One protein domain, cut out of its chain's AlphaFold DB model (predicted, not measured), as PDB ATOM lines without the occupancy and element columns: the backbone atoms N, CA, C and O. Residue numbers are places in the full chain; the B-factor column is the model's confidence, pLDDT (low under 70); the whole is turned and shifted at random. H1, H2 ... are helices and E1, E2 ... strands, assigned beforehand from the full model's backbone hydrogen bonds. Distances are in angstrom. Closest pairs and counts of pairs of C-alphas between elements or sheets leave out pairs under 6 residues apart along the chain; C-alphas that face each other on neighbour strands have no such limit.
ATOM      1  N   ALA A  59      -1.015  32.906 -25.628       96.06
ATOM      2  CA  ALA A  59      -1.278  33.970 -26.579       96.06
ATOM      3  C   ALA A  59      -2.255  34.994 -25.977       96.06
ATOM      4  O   ALA A  59      -3.451  34.736 -25.862       96.06
ATOM      5  N   CYS A  60      -1.746  36.155 -25.579       96.19
ATOM      6  CA  CYS A  60      -2.523  37.273 -25.055       96.19
ATOM      7  C   CYS A  60      -2.995  38.138 -26.223       96.19
ATOM      8  O   CYS A  60      -2.241  38.980 -26.722       96.19
ATOM      9  N   TYR A  61      -4.221  37.896 -26.689       97.12
ATOM     10  CA  TYR A  61      -4.747  38.553 -27.880       97.12
ATOM     11  C   TYR A  61      -5.134  40.005 -27.600       97.12
ATOM     12  O   TYR A  61      -6.109  40.278 -26.892       97.12
ATOM     13  N   ARG A  62      -4.400  40.934 -28.217       94.69
ATOM     14  CA  ARG A  62      -4.713  42.363 -28.212       94.69
ATOM     15  C   ARG A  62      -4.733  42.880 -29.653       94.69
ATOM     16  O   ARG A  62      -3.656  43.076 -30.220       94.69
ATOM     17  N   PRO A  63      -5.918  43.122 -30.245       93.31
ATOM     18  CA  PRO A  63      -5.999  43.674 -31.590       93.31
ATOM     19  C   PRO A  63      -5.346  45.066 -31.661       93.31
ATOM     20  O   PRO A  63      -5.274  45.771 -30.641       93.31
ATOM     21  N   PRO A  64      -4.888  45.495 -32.854       90.00
ATOM     22  CA  PRO A  64      -4.425  46.861 -33.062       90.00
ATOM     23  C   PRO A  64      -5.469  47.864 -32.562       90.00
ATOM     24  O   PRO A  64      -6.646  47.744 -32.891       90.00
ATOM     25  N   PHE A  65      -5.031  48.854 -31.782       86.69
ATOM     26  CA  PHE A  65      -5.888  49.914 -31.232       86.69
ATOM     27  C   PHE A  65      -7.029  49.446 -30.311       86.69
ATOM     28  O   PHE A  65      -7.892  50.257 -29.992       86.69
ATOM     29  N   GLY A  66      -7.021  48.189 -29.846       87.12
ATOM     30  CA  GLY A  66      -8.035  47.692 -28.916       87.12
ATOM     31  C   GLY A  66      -8.083  48.516 -27.627       87.12
ATOM     32  O   GLY A  66      -7.054  48.693 -26.955       87.12
ATOM     33  N   ASP A  67      -9.277  49.000 -27.289       89.25
ATOM     34  CA  ASP A  67      -9.556  49.813 -26.114       89.25
ATOM     35  C   ASP A  67      -9.503  48.926 -24.858       89.25
ATOM     36  O   ASP A  67     -10.312  48.001 -24.716       89.25
ATOM     37  N   PRO A  68      -8.559  49.161 -23.925       84.38
ATOM     38  CA  PRO A  68      -8.489  48.407 -22.675       84.38
ATOM     39  C   PRO A  68      -9.738  48.565 -21.804       84.38
ATOM     40  O   PRO A  68      -9.951  47.732 -20.921       84.38
ATOM     41  N   ARG A  69     -10.553  49.605 -22.026       87.75
ATOM     42  CA  ARG A  69     -11.729  49.934 -21.219       87.75
ATOM     43  C   ARG A  69     -11.381  49.918 -19.727       87.75
ATOM     44  O   ARG A  69     -10.451  50.592 -19.292       87.75
ATOM     45  N   GLY A  70     -12.109  49.142 -18.926       83.31
ATOM     46  CA  GLY A  70     -11.885  49.037 -17.487       83.31
ATOM     47  C   GLY A  70     -10.703  48.146 -17.095       83.31
ATOM     48  O   GLY A  70     -10.464  47.975 -15.899       83.31
ATOM     49  N   GLU A  71      -9.990  47.553 -18.054       87.81
ATOM     50  CA  GLU A  71      -8.949  46.541 -17.837       87.81
ATOM     51  C   GLU A  71      -7.569  46.929 -18.411       87.81
ATOM     52  O   GLU A  71      -6.926  46.115 -19.090       87.81
ATOM     53  N   PRO A  72      -7.052  48.149 -18.157       83.44
ATOM     54  CA  PRO A  72      -5.690  48.477 -18.547       83.44
ATOM     55  C   PRO A  72      -4.702  47.505 -17.893       83.44
ATOM     56  O   PRO A  72      -4.827  47.143 -16.725       83.44
ATOM     57  N   TYR A  73      -3.701  47.082 -18.665       83.44
ATOM     58  CA  TYR A  73      -2.637  46.174 -18.223       83.44
ATOM     59  C   TYR A  73      -3.083  44.760 -17.822       83.44
ATOM     60  O   TYR A  73      -2.272  44.041 -17.249       83.44
ATOM     61  N   ALA A  74      -4.308  44.305 -18.130       88.38
ATOM     62  CA  ALA A  74      -4.777  42.961 -17.749       88.38
ATOM     63  C   ALA A  74      -3.758  41.842 -18.040       88.38
ATOM     64  O   ALA A  74      -3.501  40.994 -17.189       88.38
ATOM     65  N   PHE A  75      -3.110  41.876 -19.206       90.25
ATOM     66  CA  PHE A  75      -2.095  40.887 -19.576       90.25
ATOM     67  C   PHE A  75      -0.787  40.994 -18.772       90.25
ATOM     68  O   PHE A  75      -0.149  39.973 -18.528       90.25
ATOM     69  N   ASP A  76      -0.412  42.178 -18.287       84.56
ATOM     70  CA  ASP A  76       0.784  42.363 -17.451       84.56
ATOM     71  C   ASP A  76       0.583  41.705 -16.077       84.56
ATOM     72  O   ASP A  76       1.480  41.054 -15.536       84.56
ATOM     73  N   TYR A  77      -0.640  41.800 -15.546       84.44
ATOM     74  CA  TYR A  77      -1.042  41.108 -14.324       84.44
ATOM     75  C   TYR A  77      -0.996  39.575 -14.494       84.44
ATOM     76  O   TYR A  77      -0.651  38.885 -13.537       84.44
ATOM     77  N   LEU A  78      -1.245  39.019 -15.689       86.94
ATOM     78  CA  LEU A  78      -1.046  37.577 -15.932       86.94
ATOM     79  C   LEU A  78       0.421  37.172 -15.737       86.94
ATOM     80  O   LEU A  78       0.697  36.174 -15.069       86.94
ATOM     81  N   GLY A  79       1.360  37.982 -16.235       84.25
ATOM     82  CA  GLY A  79       2.794  37.763 -16.025       84.25
ATOM     83  C   GLY A  79       3.171  37.737 -14.542       84.25
ATOM     84  O   GLY A  79       3.925  36.873 -14.096       84.25
ATOM     85  N   MET A  80       2.578  38.624 -13.743       81.88
ATOM     86  CA  MET A  80       2.775  38.655 -12.289       81.88
ATOM     87  C   MET A  80       2.110  37.479 -11.552       81.88
ATOM     88  O   MET A  80       2.545  37.110 -10.458       81.88
ATOM     89  N   LEU A  81       1.099  36.842 -12.148       84.50
ATOM     90  CA  LEU A  81       0.546  35.570 -11.673       84.50
ATOM     91  C   LEU A  81       1.429  34.373 -12.050       84.50
ATOM     92  O   LEU A  81       1.120  33.252 -11.656       84.50
ATOM     93  N   GLY A  82       2.539  34.584 -12.758       88.38
ATOM     94  CA  GLY A  82       3.423  33.528 -13.253       88.38
ATOM     95  C   GLY A  82       2.897  32.825 -14.496       88.38
ATOM     96  O   GLY A  82       3.455  31.820 -14.914       88.38
ATOM     97  N   LEU A  83       1.845  33.346 -15.120       92.00
ATOM     98  CA  LEU A  83       1.402  32.858 -16.415       92.00
ATOM     99  C   LEU A  83       2.307  33.462 -17.505       92.00
ATOM    100  O   LEU A  83       2.422  34.688 -17.576       92.00
ATOM    101  N   PRO A  84       2.952  32.651 -18.361       92.06
ATOM    102  CA  PRO A  84       3.862  33.147 -19.387       92.06
ATOM    103  C   PRO A  84       3.068  33.852 -20.483       92.06
ATOM    104  O   PRO A  84       2.549  33.211 -21.391       92.06
ATOM    105  N   ALA A  85       2.930  35.169 -20.387       91.69
ATOM    106  CA  ALA A  85       2.188  35.964 -21.354       91.69
ATOM    107  C   ALA A  85       3.006  36.158 -22.642       91.69
ATOM    108  O   ALA A  85       4.121  36.679 -22.611       91.69
ATOM    109  N   ALA A  86       2.434  35.782 -23.785       91.50
ATOM    110  CA  ALA A  86       2.988  36.026 -25.111       91.50
ATOM    111  C   ALA A  86       2.033  36.947 -25.887       91.50
ATOM    112  O   ALA A  86       0.945  36.512 -26.265       91.50
ATOM    113  N   PRO A  87       2.380  38.226 -26.120       90.81
ATOM    114  CA  PRO A  87       1.491  39.142 -26.827       90.81
ATOM    115  C   PRO A  87       1.198  38.664 -28.256       90.81
ATOM    116  O   PRO A  87       2.124  38.349 -29.002       90.81
ATOM    117  N   ALA A  88      -0.077  38.662 -28.641       92.88
ATOM    118  CA  ALA A  88      -0.540  38.251 -29.963       92.88
ATOM    119  C   ALA A  88      -1.363  39.372 -30.612       92.88
ATOM    120  O   ALA A  88      -2.356  39.830 -30.041       92.88
ATOM    121  N   LEU A  89      -0.931  39.813 -31.797       91.88
ATOM    122  CA  LEU A  89      -1.633  40.830 -32.588       91.88
ATOM    123  C   LEU A  89      -2.813  40.231 -33.354       91.88
ATOM    124  O   LEU A  89      -3.890  40.818 -33.402       91.88
ATOM    125  N   ASP A  90      -2.587  39.058 -33.941       94.56
ATOM    126  CA  ASP A  90      -3.602  38.270 -34.616       94.56
ATOM    127  C   ASP A  90      -4.314  37.368 -33.617       94.56
ATOM    128  O   ASP A  90      -3.740  36.919 -32.620       94.56
ATOM    129  N   PHE A  91      -5.584  37.082 -33.888       97.12
ATOM    130  CA  PHE A  91      -6.330  36.192 -33.013       97.12
ATOM    131  C   PHE A  91      -5.741  34.773 -33.097       97.12
ATOM    132  O   PHE A  91      -5.575  34.234 -34.199       97.12
ATOM    133  N   PRO A  92      -5.458  34.150 -31.945       96.44
ATOM    134  CA  PRO A  92      -4.567  33.005 -31.854       96.44
ATOM    135  C   PRO A  92      -5.298  31.677 -32.089       96.44
ATOM    136  O   PRO A  92      -5.358  30.828 -31.204       96.44
ATOM    137  N   SER A  93      -5.850  31.482 -33.290       95.50
ATOM    138  CA  SER A  93      -6.687  30.316 -33.629       95.50
ATOM    139  C   SER A  93      -6.016  28.965 -33.348       95.50
ATOM    140  O   SER A  93      -6.710  28.014 -32.997       95.50
ATOM    141  N   ASP A  94      -4.688  28.888 -33.468       93.81
ATOM    142  CA  ASP A  94      -3.902  27.655 -33.322       93.81
ATOM    143  C   ASP A  94      -2.970  27.658 -32.106       93.81
ATOM    144  O   ASP A  94      -2.210  26.708 -31.907       93.81
ATOM    145  N   ALA A  95      -3.014  28.701 -31.269       94.69
ATOM    146  CA  ALA A  95      -2.175  28.728 -30.079       94.69
ATOM    147  C   ALA A  95      -2.601  27.624 -29.100       94.69
ATOM    148  O   ALA A  95      -3.803  27.425 -28.889       94.69
ATOM    149  N   PRO A  96      -1.644  26.940 -28.450       94.31
ATOM    150  CA  PRO A  96      -1.945  25.860 -27.514       94.31
ATOM    151  C   PRO A  96      -2.683  26.345 -26.263       94.31
ATOM    152  O   PRO A  96      -3.383  25.560 -25.636       94.31
ATOM    153  N   ALA A  97      -2.534  27.623 -25.914       96.12
ATOM    154  CA  ALA A  97      -3.323  28.300 -24.901       96.12
ATOM    155  C   ALA A  97      -3.435  29.796 -25.233       96.12
ATOM    156  O   ALA A  97      -2.500  30.373 -25.801       96.12
ATOM    157  N   ALA A  98      -4.544  30.428 -24.854       97.38
ATOM    158  CA  ALA A  98      -4.787  31.845 -25.117       97.38
ATOM    159  C   ALA A  98      -5.452  32.556 -23.935       97.38
ATOM    160  O   ALA A  98      -6.140  31.943 -23.120       97.38
ATOM    161  N   ALA A  99      -5.242  33.867 -23.854       97.38
ATOM    162  CA  ALA A  99      -5.853  34.744 -22.872       97.38
ATOM    163  C   ALA A  99      -6.505  35.941 -23.566       97.38
ATOM    164  O   ALA A  99      -5.921  36.554 -24.464       97.38
ATOM    165  N   PHE A 100      -7.701  36.286 -23.101       97.56
ATOM    166  CA  PHE A 100      -8.551  37.322 -23.666       97.56
ATOM    167  C   PHE A 100      -9.038  38.263 -22.558       97.56
ATOM    168  O   PHE A 100      -9.423  37.822 -21.474       97.56
ATOM    169  N   ALA A 101      -9.022  39.562 -22.838       96.25
ATOM    170  CA  ALA A 101      -9.512  40.623 -21.952       96.25
ATOM    171  C   ALA A 101     -10.508  41.506 -22.716       96.25
ATOM    172  O   ALA A 101     -10.711  41.281 -23.907       96.25
ATOM    173  N   GLN A 102     -11.114  42.520 -22.090       94.69
ATOM    174  CA  GLN A 102     -12.109  43.377 -22.757       94.69
ATOM    175  C   GLN A 102     -11.633  43.882 -24.131       94.69
ATOM    176  O   GLN A 102     -12.325  43.669 -25.126       94.69
ATOM    177  N   CYS A 103     -10.413  44.426 -24.225       94.50
ATOM    178  CA  CYS A 103      -9.849  44.916 -25.494       94.50
ATOM    179  C   CYS A 103      -9.821  43.889 -26.638       94.50
ATOM    180  O   CYS A 103      -9.776  44.274 -27.803       94.50
ATOM    181  N   SER A 104      -9.856  42.587 -26.337       97.12
ATOM    182  CA  SER A 104      -9.913  41.529 -27.343       97.12
ATOM    183  C   SER A 104     -11.193  41.596 -28.190       97.12
ATOM    184  O   SER A 104     -11.154  41.233 -29.363       97.12
ATOM    185  N   ASN A 105     -12.301  42.104 -27.632       96.38
ATOM    186  CA  ASN A 105     -13.594  42.207 -28.320       96.38
ATOM    187  C   ASN A 105     -13.601  43.195 -29.499       96.38
ATOM    188  O   ASN A 105     -14.488  43.139 -30.342       96.38
ATOM    189  N   ASP A 106     -12.604  44.073 -29.592       95.44
ATOM    190  CA  ASP A 106     -12.494  45.022 -30.705       95.44
ATOM    191  C   ASP A 106     -11.932  44.351 -31.975       95.44
ATOM    192  O   ASP A 106     -11.846  44.960 -33.042       95.44
ATOM    193  N   GLY A 107     -11.527  43.081 -31.862       94.44
ATOM    194  CA  GLY A 107     -11.051  42.269 -32.967       94.44
ATOM    195  C   GLY A 107     -12.169  41.854 -33.932       94.44
ATOM    196  O   GLY A 107     -13.305  41.617 -33.513       94.44
ATOM    197  N   PRO A 108     -11.862  41.687 -35.230       94.06
ATOM    198  CA  PRO A 108     -12.846  41.252 -36.214       94.06
ATOM    199  C   PRO A 108     -13.376  39.853 -35.882       94.06
ATOM    200  O   PRO A 108     -12.601  38.925 -35.619       94.06
ATOM    201  N   ASP A 109     -14.704  39.719 -35.907       95.56
ATOM    202  CA  ASP A 109     -15.446  38.485 -35.624       95.56
ATOM    203  C   ASP A 109     -15.073  37.824 -34.285       95.56
ATOM    204  O   ASP A 109     -15.190  36.603 -34.127       95.56
ATOM    205  N   PHE A 110     -14.611  38.617 -33.309       97.06
ATOM    206  CA  PHE A 110     -14.010  38.103 -32.080       97.06
ATOM    207  C   PHE A 110     -14.903  37.091 -31.357       97.06
ATOM    208  O   PHE A 110     -14.435  36.003 -31.036       97.06
ATOM    209  N   ALA A 111     -16.186  37.406 -31.148       96.38
ATOM    210  CA  ALA A 111     -17.107  36.545 -30.405       96.38
ATOM    211  C   ALA A 111     -17.185  35.121 -30.988       96.38
ATOM    212  O   ALA A 111     -17.033  34.141 -30.260       96.38
ATOM    213  N   ALA A 112     -17.356  34.998 -32.309       96.25
ATOM    214  CA  ALA A 112     -17.434  33.701 -32.980       96.25
ATOM    215  C   ALA A 112     -16.102  32.941 -32.892       96.25
ATOM    216  O   ALA A 112     -16.073  31.742 -32.617       96.25
ATOM    217  N   ARG A 113     -14.983  33.648 -33.081       97.88
ATOM    218  CA  ARG A 113     -13.642  33.058 -33.004       97.88
ATOM    219  C   ARG A 113     -13.304  32.595 -31.589       97.88
ATOM    220  O   ARG A 113     -12.744  31.514 -31.428       97.88
ATOM    221  N   PHE A 114     -13.680  33.371 -30.579       97.69
ATOM    222  CA  PHE A 114     -13.515  33.043 -29.168       97.69
ATOM    223  C   PHE A 114     -14.304  31.787 -28.788       97.69
ATOM    224  O   PHE A 114     -13.720  30.864 -28.222       97.69
ATOM    225  N   VAL A 115     -15.584  31.700 -29.172       96.31
ATOM    226  CA  VAL A 115     -16.399  30.490 -28.961       96.31
ATOM    227  C   VAL A 115     -15.735  29.278 -29.611       96.31
ATOM    228  O   VAL A 115     -15.527  28.272 -28.940       96.31
ATOM    229  N   ASN A 116     -15.318  29.383 -30.875       96.25
ATOM    230  CA  ASN A 116     -14.641  28.286 -31.573       96.25
ATOM    231  C   ASN A 116     -13.334  27.866 -30.883       96.25
ATOM    232  O   ASN A 116     -13.022  26.678 -30.815       96.25
ATOM    233  N   TYR A 117     -12.569  28.825 -30.354       97.56
ATOM    234  CA  TYR A 117     -11.351  28.534 -29.605       97.56
ATOM    235  C   TYR A 117     -11.659  27.756 -28.320       97.56
ATOM    236  O   TYR A 117     -11.032  26.729 -28.066       97.56
ATOM    237  N   VAL A 118     -12.657  28.185 -27.543       96.50
ATOM    238  CA  VAL A 118     -13.078  27.481 -26.320       96.50
ATOM    239  C   VAL A 118     -13.617  26.084 -26.644       96.50
ATOM    240  O   VAL A 118     -13.216  25.115 -26.006       96.50
ATOM    241  N   GLU A 119     -14.458  25.939 -27.666       95.44
ATOM    242  CA  GLU A 119     -15.028  24.641 -28.066       95.44
ATOM    243  C   GLU A 119     -13.979  23.678 -28.657       95.44
ATOM    244  O   GLU A 119     -14.193  22.469 -28.691       95.44
ATOM    245  N   SER A 120     -12.794  24.171 -29.045       95.69
ATOM    246  CA  SER A 120     -11.662  23.309 -29.426       95.69
ATOM    247  C   SER A 120     -11.042  22.540 -28.249       95.69
ATOM    248  O   SER A 120     -10.181  21.685 -28.456       95.69
ATOM    249  N   GLY A 121     -11.443  22.845 -27.009       94.69
ATOM    250  CA  GLY A 121     -10.930  22.211 -25.792       94.69
ATOM    251  C   GLY A 121      -9.562  22.727 -25.337       94.69
ATOM    252  O   GLY A 121      -9.048  22.273 -24.315       94.69
ATOM    253  N   ARG A 122      -8.965  23.684 -26.059       95.25
ATOM    254  CA  ARG A 122      -7.690  24.306 -25.675       95.25
ATOM    255  C   ARG A 122      -7.867  25.219 -24.453       95.25
ATOM    256  O   ARG A 122      -8.910  25.868 -24.345       95.25
ATOM    257  N   PRO A 123      -6.878  25.297 -23.543       96.69
ATOM    258  CA  PRO A 123      -6.917  26.211 -22.408       96.69
ATOM    259  C   PRO A 123      -7.127  27.668 -22.832       96.69
ATOM    260  O   PRO A 123      -6.336  28.240 -23.585       96.69
ATOM    261  N   ALA A 124      -8.184  28.279 -22.309       96.94
ATOM    262  CA  ALA A 124      -8.526  29.673 -22.521       96.94
ATOM    263  C   ALA A 124      -8.649  30.383 -21.171       96.94
ATOM    264  O   ALA A 124      -9.276  29.871 -20.246       96.94
ATOM    265  N   LEU A 125      -8.087  31.584 -21.070       96.00
ATOM    266  CA  LEU A 125      -8.388  32.530 -20.003       96.00
ATOM    267  C   LEU A 125      -9.255  33.649 -20.573       96.00
ATOM    268  O   LEU A 125      -8.907  34.223 -21.602       96.00
ATOM    269  N   ALA A 126     -10.346  33.994 -19.900       95.88
ATOM    270  CA  ALA A 126     -11.140  35.174 -20.228       95.88
ATOM    271  C   ALA A 126     -11.396  36.005 -18.972       95.88
ATOM    272  O   ALA A 126     -11.659  35.448 -17.903       95.88
ATOM    273  N   THR A 127     -11.338  37.329 -19.084       94.19
ATOM    274  CA  THR A 127     -11.787  38.198 -17.993       94.19
ATOM    275  C   THR A 127     -13.309  38.178 -17.882       94.19
ATOM    276  O   THR A 127     -14.025  38.053 -18.878       94.19
ATOM    277  N   SER A 128     -13.843  38.303 -16.668       92.69
ATOM    278  CA  SER A 128     -15.293  38.306 -16.469       92.69
ATOM    279  C   SER A 128     -15.973  39.497 -17.145       92.69
ATOM    280  O   SER A 128     -17.051  39.331 -17.707       92.69
ATOM    281  N   ARG A 129     -15.316  40.664 -17.188       92.62
ATOM    282  CA  ARG A 129     -15.824  41.838 -17.915       92.62
ATOM    283  C   ARG A 129     -15.875  41.637 -19.431       92.62
ATOM    284  O   ARG A 129     -16.786  42.154 -20.065       92.62
ATOM    285  N   LEU A 130     -14.950  40.870 -20.018       95.44
ATOM    286  CA  LEU A 130     -15.058  40.476 -21.426       95.44
ATOM    287  C   LEU A 130     -16.304  39.613 -21.663       95.44
ATOM    288  O   LEU A 130     -17.029  39.833 -22.625       95.44
ATOM    289  N   LEU A 131     -16.560  38.628 -20.800       94.69
ATOM    290  CA  LEU A 131     -17.739  37.767 -20.948       94.69
ATOM    291  C   LEU A 131     -19.043  38.561 -20.813       94.69
ATOM    292  O   LEU A 131     -19.983  38.314 -21.572       94.69
ATOM    293  N   ASP A 132     -19.069  39.533 -19.899       92.75
ATOM    294  CA  ASP A 132     -20.186  40.461 -19.738       92.75
ATOM    295  C   ASP A 132     -20.382  41.315 -21.019       92.75
ATOM    296  O   ASP A 132     -21.508  41.399 -21.511       92.75
ATOM    297  N   ASP A 133     -19.306  41.866 -21.615       93.06
ATOM    298  CA  ASP A 133     -19.347  42.621 -22.890       93.06
ATOM    299  C   ASP A 133     -19.934  41.783 -24.046       93.06
ATOM    300  O   ASP A 133     -20.632  42.308 -24.914       93.06
ATOM    301  N   LEU A 134     -19.638  40.481 -24.075       93.62
ATOM    302  CA  LEU A 134     -20.083  39.572 -25.134       93.62
ATOM    303  C   LEU A 134     -21.525  39.082 -24.948       93.62
ATOM    304  O   LEU A 134     -22.102  38.529 -25.886       93.62
ATOM    305  N   GLY A 135     -22.091  39.207 -23.744       91.50
ATOM    306  CA  GLY A 135     -23.385  38.612 -23.401       91.50
ATOM    307  C   GLY A 135     -23.419  37.085 -23.562       91.50
ATOM    308  O   GLY A 135     -24.488  36.508 -23.772       91.50
ATOM    309  N   LEU A 136     -22.259  36.417 -23.511       82.19
ATOM    310  CA  LEU A 136     -22.142  34.976 -23.733       82.19
ATOM    311  C   LEU A 136     -22.291  34.201 -22.425       82.19
ATOM    312  O   LEU A 136     -21.527  34.381 -21.479       82.19
ATOM    313  N   ALA A 137     -23.218  33.245 -22.412       77.94
ATOM    314  CA  ALA A 137     -23.322  32.239 -21.363       77.94
ATOM    315  C   ALA A 137     -22.614  30.952 -21.810       77.94
ATOM    316  O   ALA A 137     -23.247  30.023 -22.307       77.94
ATOM    317  N   LEU A 138     -21.290  30.889 -21.647       77.00
ATOM    318  CA  LEU A 138     -20.504  29.702 -22.023       77.00
ATOM    319  C   LEU A 138     -20.689  28.510 -21.066       77.00
ATOM    320  O   LEU A 138     -20.230  27.412 -21.366       77.00
ATOM    321  N   GLY A 139     -21.400  28.693 -19.947       75.69
ATOM    322  CA  GLY A 139     -21.551  27.675 -18.905       75.69
ATOM    323  C   GLY A 139     -20.210  27.279 -18.280       75.69
ATOM    324  O   GLY A 139     -19.196  27.950 -18.463       75.69
ATOM    325  N   GLU A 140     -20.198  26.172 -17.539       83.75
ATOM    326  CA  GLU A 140     -18.952  25.587 -17.042       83.75
ATOM    327  C   GLU A 140     -18.265  24.829 -18.187       83.75
ATOM    328  O   GLU A 140     -18.761  23.812 -18.676       83.75
ATOM    329  N   ARG A 141     -17.131  25.357 -18.657       91.31
ATOM    330  CA  ARG A 141     -16.231  24.681 -19.598       91.31
ATOM    331  C   ARG A 141     -14.933  24.354 -18.860       91.31
ATOM    332  O   ARG A 141     -14.322  25.270 -18.318       91.31
ATOM    333  N   PRO A 142     -14.474  23.091 -18.845       90.88
ATOM    334  CA  PRO A 142     -13.306  22.688 -18.055       90.88
ATOM    335  C   PRO A 142     -11.992  23.317 -18.545       90.88
ATOM    336  O   PRO A 142     -11.024  23.387 -17.797       90.88
ATOM    337  N   ASN A 143     -11.954  23.776 -19.796       94.00
ATOM    338  CA  ASN A 143     -10.806  24.432 -20.414       94.00
ATOM    339  C   ASN A 143     -10.900  25.967 -20.411       94.00
ATOM    340  O   ASN A 143      -9.990  26.612 -20.926       94.00
ATOM    341  N   LEU A 144     -11.972  26.557 -19.865       94.81
ATOM    342  CA  LEU A 144     -12.125  28.007 -19.747       94.81
ATOM    343  C   LEU A 144     -11.936  28.436 -18.294       94.81
ATOM    344  O   LEU A 144     -12.770  28.164 -17.434       94.81
ATOM    345  N   VAL A 145     -10.868  29.180 -18.040       92.75
ATOM    346  CA  VAL A 145     -10.651  29.854 -16.765       92.75
ATOM    347  C   VAL A 145     -11.203  31.270 -16.855       92.75
ATOM    348  O   VAL A 145     -10.750  32.079 -17.667       92.75
ATOM    349  N   VAL A 146     -12.168  31.583 -15.994       91.88
ATOM    350  CA  VAL A 146     -12.702  32.941 -15.870       91.88
ATOM    351  C   VAL A 146     -11.937  33.681 -14.783       91.88
ATOM    352  O   VAL A 146     -12.043  33.363 -13.598       91.88
ATOM    353  N   TRP A 147     -11.179  34.696 -15.185       88.94
ATOM    354  CA  TRP A 147     -10.579  35.631 -14.246       88.94
ATOM    355  C   TRP A 147     -11.617  36.682 -13.858       88.94
ATOM    356  O   TRP A 147     -11.958  37.551 -14.658       88.94
ATOM    357  N   ASP A 148     -12.129  36.609 -12.625       88.12
ATOM    358  CA  ASP A 148     -13.089  37.608 -12.162       88.12
ATOM    359  C   ASP A 148     -12.429  38.971 -11.890       88.12
ATOM    360  O   ASP A 148     -11.761  39.179 -10.873       88.12
ATOM    361  N   THR A 149     -12.644  39.901 -12.816       87.19
ATOM    362  CA  THR A 149     -12.110  41.266 -12.823       87.19
ATOM    363  C   THR A 149     -13.158  42.325 -12.485       87.19
ATOM    364  O   THR A 149     -12.812  43.500 -12.343       87.19
ATOM    365  N   ARG A 150     -14.436  41.954 -12.292       86.44
ATOM    366  CA  ARG A 150     -15.530  42.903 -11.994       86.44
ATOM    367  C   ARG A 150     -15.222  43.767 -10.781       86.44
ATOM    368  O   ARG A 150     -15.353  44.988 -10.851       86.44
ATOM    369  N   GLY A 151     -14.765  43.124  -9.709       78.62
ATOM    370  CA  GLY A 151     -14.416  43.762  -8.443       78.62
ATOM    371  C   GLY A 151     -13.019  44.375  -8.398       78.62
ATOM    372  O   GLY A 151     -12.610  44.815  -7.330       78.62
ATOM    373  N   LEU A 152     -12.267  44.392  -9.504       77.88
ATOM    374  CA  LEU A 152     -10.894  44.892  -9.516       77.88
ATOM    375  C   LEU A 152     -10.802  46.274 -10.147       77.88
ATOM    376  O   LEU A 152     -11.427  46.581 -11.167       77.88
ATOM    377  N   ARG A 153      -9.942  47.096  -9.553       76.31
ATOM    378  CA  ARG A 153      -9.436  48.313 -10.171       76.31
ATOM    379  C   ARG A 153      -8.039  48.060 -10.712       76.31
ATOM    380  O   ARG A 153      -7.095  47.845  -9.950       76.31
ATOM    381  N   PHE A 154      -7.898  48.167 -12.023       73.31
ATOM    382  CA  PHE A 154      -6.599  48.239 -12.668       73.31
ATOM    383  C   PHE A 154      -6.105  49.681 -12.561       73.31
ATOM    384  O   PHE A 154      -6.709  50.593 -13.118       73.31
ATOM    385  N   THR A 155      -5.056  49.906 -11.772       63.22
ATOM    386  CA  THR A 155      -4.424  51.224 -11.667       63.22
ATOM    387  C   THR A 155      -3.150  51.247 -12.491       63.22
ATOM    388  O   THR A 155      -2.260  50.422 -12.282       63.22
ATOM    389  N   ASP A 156      -3.037  52.245 -13.345       50.81
ATOM    390  CA  ASP A 156      -1.793  52.821 -13.822       50.81
ATOM    391  C   ASP A 156      -1.041  53.478 -12.649       50.81
ATOM    392  O   ASP A 156      -1.425  54.513 -12.119       50.81
ATOM    393  N   ARG A 157       0.085  52.905 -12.219       43.94
ATOM    394  CA  ARG A 157       1.091  53.700 -11.486       43.94
ATOM    395  C   ARG A 157       1.887  54.624 -12.419       43.94
ATOM    396  O   ARG A 157       2.782  55.326 -11.957       43.94
ATOM    397  N   ILE A 158       1.574  54.638 -13.716       42.38
ATOM    398  CA  ILE A 158       2.108  55.619 -14.656       42.38
ATOM    399  C   ILE A 158       1.411  56.945 -14.343       42.38
ATOM    400  O   ILE A 158       0.187  57.006 -14.339       42.38
ATOM    401  N   LYS A 159       2.175  57.988 -13.994       36.28
ATOM    402  CA  LYS A 159       1.633  59.327 -13.712       36.28
ATOM    403  C   LYS A 159       0.686  59.746 -14.849       36.28
ATOM    404  O   LYS A 159       1.137  59.928 -15.977       36.28
ATOM    405  N   ARG A 160      -0.601  59.894 -14.526       43.84
ATOM    406  CA  ARG A 160      -1.667  60.302 -15.452       43.84
ATOM    407  C   ARG A 160      -1.430  61.698 -16.017       43.84
ATOM    408  O   ARG A 160      -0.866  62.567 -15.345       43.84
ATOM    409  N   LEU A 161      -1.923  61.928 -17.232       41.31
ATOM    410  CA  LEU A 161      -2.128  63.283 -17.737       41.31
ATOM    411  C   LEU A 161      -3.339  63.918 -17.014       41.31
ATOM    412  O   LEU A 161      -4.282  63.199 -16.685       41.31
ATOM    413  N   PRO A 162      -3.346  65.241 -16.759       39.38
ATOM    414  CA  PRO A 162      -4.386  65.913 -15.963       39.38
ATOM    415  C   PRO A 162      -5.834  65.721 -16.451       39.38
ATOM    416  O   PRO A 162      -6.754  65.801 -15.643       39.38
ATOM    417  N   ASP A 163      -6.027  65.439 -17.741       48.44
ATOM    418  CA  ASP A 163      -7.339  65.454 -18.403       48.44
ATOM    419  C   ASP A 163      -7.847  64.054 -18.799       48.44
ATOM    420  O   ASP A 163      -8.860  63.914 -19.490       48.44
ATOM    421  N   GLU A 164      -7.149  62.995 -18.385       42.53
ATOM    422  CA  GLU A 164      -7.530  61.623 -18.713       42.53
ATOM    423  C   GLU A 164      -8.739  61.190 -17.864       42.53
ATOM    424  O   GLU A 164      -8.679  61.120 -16.633       42.53
ATOM    425  N   LYS A 165      -9.877  60.918 -18.522       41.69
ATOM    426  CA  LYS A 165     -11.091  60.427 -17.856       41.69
ATOM    427  C   LYS A 165     -10.834  59.033 -17.297       41.69
ATOM    428  O   LYS A 165     -10.868  58.045 -18.023       41.69
ATOM    429  N   ALA A 166     -10.611  58.953 -15.994       45.91
ATOM    430  CA  ALA A 166     -10.384  57.685 -15.335       45.91
ATOM    431  C   ALA A 166     -11.703  56.919 -15.126       45.91
ATOM    432  O   ALA A 166     -12.648  57.442 -14.533       45.91
ATOM    433  N   TYR A 167     -11.737  55.642 -15.509       49.97
ATOM    434  CA  TYR A 167     -12.659  54.655 -14.931       49.97
ATOM    435  C   TYR A 167     -12.130  54.229 -13.546       49.97
ATOM    436  O   TYR A 167     -11.832  53.066 -13.286       49.97
ATOM    437  N   ASP A 168     -11.932  55.203 -12.658       54.78
ATOM    438  CA  ASP A 168     -11.375  54.997 -11.322       54.78
ATOM    439  C   ASP A 168     -12.515  54.974 -10.311       54.78
ATOM    440  O   ASP A 168     -13.043  56.012  -9.917       54.78
ATOM    441  N   ASN A 169     -12.925  53.770  -9.915       58.88
ATOM    442  CA  ASN A 169     -13.741  53.607  -8.725       58.88
ATOM    443  C   ASN A 169     -12.809  53.308  -7.538       58.88
ATOM    444  O   ASN A 169     -12.389  52.156  -7.377       58.88
ATOM    445  N   PRO A 170     -12.489  54.300  -6.688       62.16
ATOM    446  CA  PRO A 170     -11.571  54.114  -5.568       62.16
ATOM    447  C   PRO A 170     -12.108  53.172  -4.484       62.16
ATOM    448  O   PRO A 170     -11.345  52.783  -3.603       62.16
ATOM    449  N   ALA A 171     -13.388  52.783  -4.546       58.41
ATOM    450  CA  ALA A 171     -13.976  51.800  -3.644       58.41
ATOM    451  C   ALA A 171     -13.590  50.347  -3.985       58.41
ATOM    452  O   ALA A 171     -13.805  49.461  -3.159       58.41
ATOM    453  N   LEU A 172     -13.041  50.081  -5.178       57.25
ATOM    454  CA  LEU A 172     -12.623  48.738  -5.571       57.25
ATOM    455  C   LEU A 172     -11.175  48.446  -5.145       57.25
ATOM    456  O   LEU A 172     -10.297  49.308  -5.286       57.25
ATOM    457  N   PRO A 173     -10.885  47.219  -4.677       58.66
ATOM    458  CA  PRO A 173      -9.517  46.795  -4.437       58.66
ATOM    459  C   PRO A 173      -8.678  46.871  -5.714       58.66
ATOM    460  O   PRO A 173      -9.148  46.630  -6.829       58.66
ATOM    461  N   ARG A 174      -7.399  47.202  -5.547       68.50
ATOM    462  CA  ARG A 174      -6.457  47.255  -6.665       68.50
ATOM    463  C   ARG A 174      -6.150  45.847  -7.173       68.50
ATOM    464  O   ARG A 174      -6.010  44.930  -6.376       68.50
ATOM    465  N   ALA A 175      -5.958  45.679  -8.475       62.59
ATOM    466  CA  ALA A 175      -5.636  44.379  -9.062       62.59
ATOM    467  C   ALA A 175      -4.343  43.747  -8.493       62.59
ATOM    468  O   ALA A 175      -4.187  42.533  -8.551       62.59
ATOM    469  N   ASP A 176      -3.448  44.525  -7.869       65.25
ATOM    470  CA  ASP A 176      -2.229  43.997  -7.247       65.25
ATOM    471  C   ASP A 176      -2.450  43.281  -5.909       65.25
ATOM    472  O   ASP A 176      -1.552  42.561  -5.472       65.25
ATOM    473  N   ILE A 177      -3.631  43.399  -5.288       63.22
ATOM    474  CA  ILE A 177      -3.989  42.528  -4.154       63.22
ATOM    475  C   ILE A 177      -4.308  41.102  -4.615       63.22
ATOM    476  O   ILE A 177      -4.272  40.165  -3.825       63.22
ATOM    477  N   TRP A 178      -4.622  40.923  -5.903       64.88
ATOM    478  CA  TRP A 178      -4.973  39.627  -6.481       64.88
ATOM    479  C   TRP A 178      -3.770  38.686  -6.591       64.88
ATOM    480  O   TRP A 178      -3.939  37.491  -6.819       64.88
TER     481      TRP A 178
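This is residues 59 to 178 of the 267 residues of an uncharacterized protein of candidate division BRC1 bacterium ADurb.BinA364 (UniProt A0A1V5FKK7). A small, strongly twisted sheet of five parallel strands makes the core, with H3 packed over one side of it, H1 on the opposite side, and the touching pair H2 and H4 just past the ends of E3 and E4. From this body a long loop leads away after E5; its residues 157 to 165 stick out, and the end folds back to H5, near H1. The 120 printed residues hold five named helices and five named strands, in the order E1 H1 E2 E3 H2 H3 E4 H4 E5 H5, and the sheet runs E2 E1 E3 E4 E5. The class is mixed, helices and strands, with 51 of the 120 residues in named elements, which is under half. The whole is compact, with a radius of gyration of the C-alphas of 14.3 A, yet elongated, spanning 44 by 28 by 27 A.

Begin with the sheet. Find C-alpha 59 at (-1.278, 33.970, -26.579), where E1, residues 59 to 61, begins. Beside it look for E2, residues 85 to 88, 9.3 A long, and E3, residues 98 to 100. Next come E4, residues 124 to 127, 10.2 A from first to last C-alpha, and E5, residues 144 to 147, which measures 9.5 A and ends with C-alpha 147 at (-10.579, 35.631, -14.246). Among the helices, H3 is the longest: residues 110 to 119, 14.1 A. H1 is residues 74 to 80, 10.3 A; H2 is residues 102 to 106, 8.1 A; H4 is residues 128 to 134, 10.0 A. H5, residues 175 to 178, ends with C-alpha 178 at (-4.973, 39.627, -6.481).

Start at the edge strand E2, which is parallel to E1 at 51 degrees; look for N 60 and O 86, 2.8 A apart and within hydrogen-bond range. E1 and E3 stand at 25 degrees, with N 99 and O 59 at 2.8 A. E3 and E4 stand at 15 degrees, with N 125 and O 98 at 2.8 A. E4 and the other edge strand, E5, stand at 28 degrees, with N 147 and O 126 at 2.9 A. Three strand-helix-strand units, two parallel neighbour strands with helices between them, have right-handed crossovers: E1, H1, E2; E3, H2 H3, E4; and E4, H4, E5. H3 is on the sheet at a height of 10.1 A, slantwise to the strands, at 39 degrees to E4 on the local plane; the closest C-alphas of H3 and E4 are those of Val 118 and Ala 124, 6.3 A apart. H1 is on the sheet at a height of 6.3 A; its closest C-alpha pair with E2 is Gly 79 and Ala 85, 5.7 A. H2 and H4 only graze the sheet, and they touch, with the closest C-alphas, Gln 102 and Leu 130, 4.3 A apart. H5 is not on the sheet; it is close to H1 but not clearly touching, with the C-alphas of Tyr 77 and Ala 175 closest at 7.7 A. In H1, H3 and H4 every O i to N i+4 pair is within hydrogen-bond range; H2 has 0 of 1, but 2 of 2 O i to N i+3 pairs, and H5 is too short for an i+4 pair.

The two C-alphas farthest apart, those of Gly 121 and Pro 162, are 45.3 A apart. The printed part has no cut. The links from E1 to H1, 12 residues, and from E5 to H5, 27 residues, are long. Without residues 157 to 165, which stand free, the body spans 39 by 30 by 28 A. Read the B-factor column for confidence: the mean pLDDT of the printed part is 83.5, and residues 155 to 178 are under 70.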